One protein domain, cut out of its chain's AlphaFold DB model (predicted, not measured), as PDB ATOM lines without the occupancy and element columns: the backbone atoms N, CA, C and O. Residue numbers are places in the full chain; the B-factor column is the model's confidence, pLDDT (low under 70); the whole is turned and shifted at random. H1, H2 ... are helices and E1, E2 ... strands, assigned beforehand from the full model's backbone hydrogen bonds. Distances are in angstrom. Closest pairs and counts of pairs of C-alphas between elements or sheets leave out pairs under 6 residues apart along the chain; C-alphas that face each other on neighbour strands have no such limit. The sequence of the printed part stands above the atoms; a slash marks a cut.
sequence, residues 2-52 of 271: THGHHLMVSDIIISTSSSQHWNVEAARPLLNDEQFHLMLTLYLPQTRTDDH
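This is residues 2 to 52 of the 271 residues of the protein "uncharacterized protein LOC108832017" of Raphanus sativus (UniProt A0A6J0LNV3). What shape is it? A small hairpin, E1 and E2, has short helices H1 and H2 at its open end; beyond H2 the longer H3 folds back. What builds it? The printed part has 51 residues, under half in named elements, ordered H1 E1 E2 H2 H3: mixed, helices and antiparallel strands. It is only just loose, close to compact: radius of gyration of the C-alphas 12.0 A, spans 33 by 25 by 22 A.

What comes first? H1, residues 9 to 12, spans 5.5 A from C-alpha 9 at (-2.715, -0.001, 94.737); E1, 13 to 15, spans 6.2 A. What follows? E2, 20 to 22, spans 7.1 A; H2, 24 to 27, 5.1 A; H3, 33 to 41, 12.8 A, to C-alpha 41 at (-5.574, 5.473, 81.396).

What joins the hairpin? N 14 and O 21 of antiparallel E1 and E2, 2.8 A apart, are within hydrogen-bond range. And the helices? H1 and H2 only just touch, with 3 pairs of C-alphas within 8 A, closest Ile 12 and Ala 27, 6.0 A. H1 and H3 are apart; in H3 every O i to N i+4 pair is within hydrogen-bond range, while H1 and H2 are too short for one.

Any cut? The printed part has none. Where is confidence low? Residues 2 to 6 are under 70.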
ATOM      1  N   THR A   2     -12.084 -15.979 104.639       35.88
ATOM      2  CA  THR A   2     -10.910 -15.507 103.894       35.88
ATOM      3  C   THR A   2     -10.636 -14.123 104.445       35.88
ATOM      4  O   THR A   2     -11.476 -13.234 104.329       35.88
ATOM      5  N   HIS A   3      -9.537 -13.994 105.181       38.66
ATOM      6  CA  HIS A   3      -9.091 -12.716 105.713       38.66
ATOM      7  C   HIS A   3      -8.915 -11.782 104.515       38.66
ATOM      8  O   HIS A   3      -8.121 -12.080 103.624       38.66
ATOM      9  N   GLY A   4      -9.728 -10.727 104.441       52.16
ATOM     10  CA  GLY A   4      -9.607  -9.710 103.408       52.16
ATOM     11  C   GLY A   4      -8.260  -9.032 103.581       52.16
ATOM     12  O   GLY A   4      -8.116  -8.155 104.429       52.16
ATOM     13  N   HIS A   5      -7.259  -9.488 102.834       60.34
ATOM     14  CA  HIS A   5      -6.015  -8.757 102.697       60.34
ATOM     15  C   HIS A   5      -6.384  -7.361 102.189       60.34
ATOM     16  O   HIS A   5      -7.070  -7.234 101.174       60.34
ATOM     17  N   HIS A   6      -5.994  -6.327 102.936       68.00
ATOM     18  CA  HIS A   6      -6.074  -4.940 102.491       68.00
ATOM     19  C   HIS A   6      -5.147  -4.783 101.282       68.00
ATOM     20  O   HIS A   6      -3.976  -4.454 101.437       68.00
ATOM     21  N   LEU A   7      -5.670  -5.097 100.097       76.38
ATOM     22  CA  LEU A   7      -5.005  -4.881  98.821       76.38
ATOM     23  C   LEU A   7      -4.795  -3.381  98.640       76.38
ATOM     24  O   LEU A   7      -5.750  -2.601  98.641       76.38
ATOM     25  N   MET A   8      -3.536  -2.990  98.505       81.88
ATOM     26  CA  MET A   8      -3.133  -1.635  98.175       81.88
ATOM     27  C   MET A   8      -2.936  -1.508  96.667       81.88
ATOM     28  O   MET A   8      -2.632  -2.475  95.969       81.88
ATOM     29  N   VAL A   9      -3.030  -0.282  96.150       83.44
ATOM     30  CA  VAL A   9      -2.715  -0.001  94.737       83.44
ATOM     31  C   VAL A   9      -1.261  -0.375  94.410       83.44
ATOM     32  O   VAL A   9      -0.972  -0.815  93.303       83.44
ATOM     33  N   SER A  10      -0.352  -0.294  95.386       84.62
ATOM     34  CA  SER A  10       1.031  -0.760  95.235       84.62
ATOM     35  C   SER A  10       1.147  -2.249  94.909       84.62
ATOM     36  O   SER A  10       2.096  -2.637  94.235       84.62
ATOM     37  N   ASP A  11       0.197  -3.078  95.350       85.69
ATOM     38  CA  ASP A  11       0.249  -4.539  95.183       85.69
ATOM     39  C   ASP A  11      -0.105  -4.969  93.751       85.69
ATOM     40  O   ASP A  11       0.227  -6.073  93.319       85.69
ATOM     41  N   ILE A  12      -0.754  -4.078  92.996       88.19
ATOM     42  CA  ILE A  12      -1.104  -4.262  91.583       88.19
ATOM     43  C   ILE A  12      -0.173  -3.481  90.640       88.19
ATOM     44  O   ILE A  12      -0.459  -3.376  89.446       88.19
ATOM     45  N   ILE A  13       0.949  -2.952  91.142       88.19
ATOM     46  CA  ILE A  13       1.987  -2.279  90.349       88.19
ATOM     47  C   ILE A  13       3.261  -3.125  90.369       88.19
ATOM     48  O   ILE A  13       3.805  -3.446  91.423       88.19
ATOM     49  N   ILE A  14       3.781  -3.451  89.186       87.56
ATOM     50  CA  ILE A  14       5.088  -4.086  89.030       87.56
ATOM     51  C   ILE A  14       6.118  -2.978  88.821       87.56
ATOM     52  O   ILE A  14       6.055  -2.223  87.849       87.56
ATOM     53  N   SER A  15       7.073  -2.882  89.747       84.25
ATOM     54  CA  SER A  15       8.184  -1.934  89.677       84.25
ATOM     55  C   SER A  15       9.482  -2.677  89.372       84.25
ATOM     56  O   SER A  15       9.944  -3.484  90.174       84.25
ATOM     57  N   THR A  16      10.093  -2.373  88.232       80.75
ATOM     58  CA  THR A  16      11.464  -2.782  87.890       80.75
ATOM     59  C   THR A  16      12.433  -1.623  88.128       80.75
ATOM     60  O   THR A  16      12.017  -0.506  88.430       80.75
ATOM     61  N   SER A  17      13.738  -1.865  87.992       75.31
ATOM     62  CA  SER A  17      14.787  -0.852  88.183       75.31
ATOM     63  C   SER A  17      14.692   0.335  87.213       75.31
ATOM     64  O   SER A  17      15.287   1.375  87.482       75.31
ATOM     65  N   SER A  18      13.975   0.189  86.095       77.00
ATOM     66  CA  SER A  18      13.879   1.197  85.030       77.00
ATOM     67  C   SER A  18      12.455   1.489  84.546       77.00
ATOM     68  O   SER A  18      12.288   2.360  83.695       77.00
ATOM     69  N   SER A  19      11.433   0.781  85.041       83.56
ATOM     70  CA  SER A  19      10.046   1.000  84.614       83.56
ATOM     71  C   SER A  19       9.024   0.574  85.665       83.56
ATOM     72  O   SER A  19       9.263  -0.359  86.439       83.56
ATOM     73  N   GLN A  20       7.865   1.234  85.656       87.88
ATOM     74  CA  GLN A  20       6.686   0.817  86.412       87.88
ATOM     75  C   GLN A  20       5.522   0.569  85.458       87.88
ATOM     76  O   GLN A  20       5.237   1.393  84.585       87.88
ATOM     77  N   HIS A  21       4.839  -0.558  85.641       89.25
ATOM     78  CA  HIS A  21       3.646  -0.896  84.877       89.25
ATOM     79  C   HIS A  21       2.612  -1.619  85.742       89.25
ATOM     80  O   HIS A  21       2.922  -2.224  86.768       89.25
ATOM     81  N   TRP A  22       1.360  -1.564  85.305       90.38
ATOM     82  CA  TRP A  22       0.261  -2.255  85.963       90.38
ATOM     83  C   TRP A  22       0.403  -3.778  85.850       90.38
ATOM     84  O   TRP A  22       0.781  -4.308  84.801       90.38
ATOM     85  N   ASN A  23       0.052  -4.493  86.919       91.00
ATOM     86  CA  ASN A  23      -0.156  -5.934  86.903       91.00
ATOM     87  C   ASN A  23      -1.590  -6.229  86.450       91.00
ATOM     88  O   ASN A  23      -2.520  -6.291  87.256       91.00
ATOM     89  N   VAL A  24      -1.771  -6.378  85.137       90.19
ATOM     90  CA  VAL A  24      -3.087  -6.596  84.519       90.19
ATOM     91  C   VAL A  24      -3.764  -7.863  85.042       90.19
ATOM     92  O   VAL A  24      -4.960  -7.836  85.331       90.19
ATOM     93  N   GLU A  25      -3.010  -8.949  85.208       88.44
ATOM     94  CA  GLU A  25      -3.546 -10.232  85.672       88.44
ATOM     95  C   GLU A  25      -4.056 -10.145  87.113       88.44
ATOM     96  O   GLU A  25      -5.132 -10.659  87.416       88.44
ATOM     97  N   ALA A  26      -3.331  -9.437  87.986       87.12
ATOM     98  CA  ALA A  26      -3.745  -9.230  89.372       87.12
ATOM     99  C   ALA A  26      -4.910  -8.236  89.508       87.12
ATOM    100  O   ALA A  26      -5.766  -8.413  90.371       87.12
ATOM    101  N   ALA A  27      -4.967  -7.200  88.664       87.19
ATOM    102  CA  ALA A  27      -5.994  -6.161  88.743       87.19
ATOM    103  C   ALA A  27      -7.344  -6.583  88.141       87.19
ATOM    104  O   ALA A  27      -8.397  -6.162  88.619       87.19
ATOM    105  N   ARG A  28      -7.335  -7.423  87.099       87.44
ATOM    106  CA  ARG A  28      -8.546  -7.828  86.375       87.44
ATOM    107  C   ARG A  28      -9.639  -8.477  87.241       87.44
ATOM    108  O   ARG A  28     -10.795  -8.118  87.041       87.44
ATOM    109  N   PRO A  29      -9.349  -9.394  88.185       89.75
ATOM    110  CA  PRO A  29     -10.382  -9.951  89.060       89.75
ATOM    111  C   PRO A  29     -10.859  -8.978  90.154       89.75
ATOM    112  O   PRO A  29     -11.848  -9.271  90.821       89.75
ATOM    113  N   LEU A  30     -10.168  -7.850  90.362       87.62
ATOM    114  CA  LEU A  30     -10.453  -6.891  91.438       87.62
ATOM    115  C   LEU A  30     -11.333  -5.717  90.992       87.62
ATOM    116  O   LEU A  30     -11.958  -5.074  91.834       87.62
ATOM    117  N   LEU A  31     -11.367  -5.424  89.691       88.56
ATOM    118  CA  LEU A  31     -12.018  -4.246  89.123       88.56
ATOM    119  C   LEU A  31     -13.125  -4.650  88.146       88.56
ATOM    120  O   LEU A  31     -12.995  -5.629  87.411       88.56
ATOM    121  N   ASN A  32     -14.202  -3.867  88.096       91.75
ATOM    122  CA  ASN A  32     -15.178  -3.986  87.011       91.75
ATOM    123  C   ASN A  32     -14.603  -3.428  85.689       91.75
ATOM    124  O   ASN A  32     -13.550  -2.792  85.683       91.75
ATOM    125  N   ASP A  33     -15.287  -3.660  84.564       90.25
ATOM    126  CA  ASP A  33     -14.799  -3.243  83.239       90.25
ATOM    127  C   ASP A  33     -14.490  -1.745  83.139       90.25
ATOM    128  O   ASP A  33     -13.448  -1.358  82.612       90.25
ATOM    129  N   GLU A  34     -15.362  -0.900  83.687       92.56
ATOM    130  CA  GLU A  34     -15.200   0.554  83.660       92.56
ATOM    131  C   GLU A  34     -13.973   1.003  84.468       92.56
ATOM    132  O   GLU A  34     -13.123   1.742  83.972       92.56
ATOM    133  N   GLN A  35     -13.835   0.501  85.696       90.25
ATOM    134  CA  GLN A  35     -12.698   0.777  86.572       90.25
ATOM    135  C   GLN A  35     -11.386   0.276  85.971       90.25
ATOM    136  O   GLN A  35     -10.371   0.968  86.044       90.25
ATOM    137  N   PHE A  36     -11.405  -0.909  85.362       90.44
ATOM    138  CA  PHE A  36     -10.240  -1.492  84.713       90.44
ATOM    139  C   PHE A  36      -9.788  -0.643  83.516       90.44
ATOM    140  O   PHE A  36      -8.599  -0.362  83.371       90.44
ATOM    141  N   HIS A  37     -10.725  -0.159  82.697       90.62
ATOM    142  CA  HIS A  37     -10.406   0.771  81.615       90.62
ATOM    143  C   HIS A  37      -9.832   2.092  82.132       90.62
ATOM    144  O   HIS A  37      -8.813   2.544  81.614       90.62
ATOM    145  N   LEU A  38     -10.426   2.681  83.172       90.00
ATOM    146  CA  LEU A  38      -9.915   3.912  83.782       90.00
ATOM    147  C   LEU A  38      -8.506   3.725  84.348       90.00
ATOM    148  O   LEU A  38      -7.639   4.560  84.101       90.00
ATOM    149  N   MET A  39      -8.243   2.614  85.035       90.50
ATOM    150  CA  MET A  39      -6.917   2.283  85.562       90.50
ATOM    151  C   MET A  39      -5.849   2.291  84.462       90.50
ATOM    152  O   MET A  39      -4.786   2.878  84.651       90.50
ATOM    153  N   LEU A  40      -6.136   1.709  83.294       88.56
ATOM    154  CA  LEU A  40      -5.200   1.697  82.163       88.56
ATOM    155  C   LEU A  40      -4.922   3.094  81.581       88.56
ATOM    156  O   LEU A  40      -3.893   3.280  80.935       88.56
ATOM    157  N   THR A  41      -5.801   4.075  81.809       90.00
ATOM    158  CA  THR A  41      -5.574   5.473  81.396       90.00
ATOM    159  C   THR A  41      -4.738   6.275  82.392       90.00
ATOM    160  O   THR A  41      -4.240   7.348  82.049       90.00
ATOM    161  N   LEU A  42      -4.568   5.775  83.621       87.94
ATOM    162  CA  LEU A  42      -3.775   6.450  84.638       87.94
ATOM    163  C   LEU A  42      -2.287   6.340  84.308       87.94
ATOM    164  O   LEU A  42      -1.741   5.253  84.112       87.94
ATOM    165  N   TYR A  43      -1.625   7.492  84.295       86.00
ATOM    166  CA  TYR A  43      -0.179   7.564  84.166       86.00
ATOM    167  C   TYR A  43       0.502   6.989  85.415       86.00
ATOM    168  O   TYR A  43       0.236   7.439  86.530       86.00
ATOM    169  N   LEU A  44       1.417   6.039  85.211       86.31
ATOM    170  CA  LEU A  44       2.336   5.558  86.240       86.31
ATOM    171  C   LEU A  44       3.695   6.265  86.098       86.31
ATOM    172  O   LEU A  44       4.317   6.173  85.029       86.31
ATOM    173  N   PRO A  45       4.186   6.935  87.157       83.12
ATOM    174  CA  PRO A  45       5.546   7.455  87.196       83.12
ATOM    175  C   PRO A  45       6.558   6.341  86.909       83.12
ATOM    176  O   PRO A  45       6.463   5.251  87.451       83.12
ATOM    177  N   GLN A  46       7.546   6.594  86.053       85.00
ATOM    178  CA  GLN A  46       8.572   5.581  85.747       85.00
ATOM    179  C   GLN A  46       9.661   5.501  86.821       85.00
ATOM    180  O   GLN A  46      10.394   4.518  86.912       85.00
ATOM    181  N   THR A  47       9.746   6.533  87.657       79.81
ATOM    182  CA  THR A  47      10.607   6.591  88.830       79.81
ATOM    183  C   THR A  47       9.755   6.577  90.088       79.81
ATOM    184  O   THR A  47       8.711   7.228  90.163       79.81
ATOM    185  N   ARG A  48      10.223   5.853  91.106       73.88
ATOM    186  CA  ARG A  48       9.560   5.823  92.406       73.88
ATOM    187  C   ARG A  48       9.645   7.213  93.034       73.88
ATOM    188  O   ARG A  48      10.738   7.704  93.308       73.88
ATOM    189  N   THR A  49       8.491   7.838  93.214       78.88
ATOM    190  CA  THR A  49       8.329   9.142  93.862       78.88
ATOM    191  C   THR A  49       7.415   8.972  95.066       78.88
ATOM    192  O   THR A  49       6.617   8.034  95.098       78.88
ATOM    193  N   ASP A  50       7.573   9.830  96.069       82.94
ATOM    194  CA  ASP A  50       6.718   9.788  97.251       82.94
ATOM    195  C   ASP A  50       5.327  10.349  96.930       82.94
ATOM    196  O   ASP A  50       5.177  11.366  96.236       82.94
ATOM    197  N   ASP A  51       4.308   9.690  97.477       83.88
ATOM    198  CA  ASP A  51       2.922  10.116  97.335       83.88
ATOM    199  C   ASP A  51       2.708  11.484  97.990       83.88
ATOM    200  O   ASP A  51       3.171  11.766  99.098       83.88
ATOM    201  N   HIS A  52       1.947  12.340  97.314       84.75
ATOM    202  CA  HIS A  52       1.545  13.639  97.834       84.75
ATOM    203  C   HIS A  52       0.074  13.903  97.530       84.75
ATOM    204  O   HIS A  52      -0.487  13.431  96.541       84.75
TER     205      HIS A  52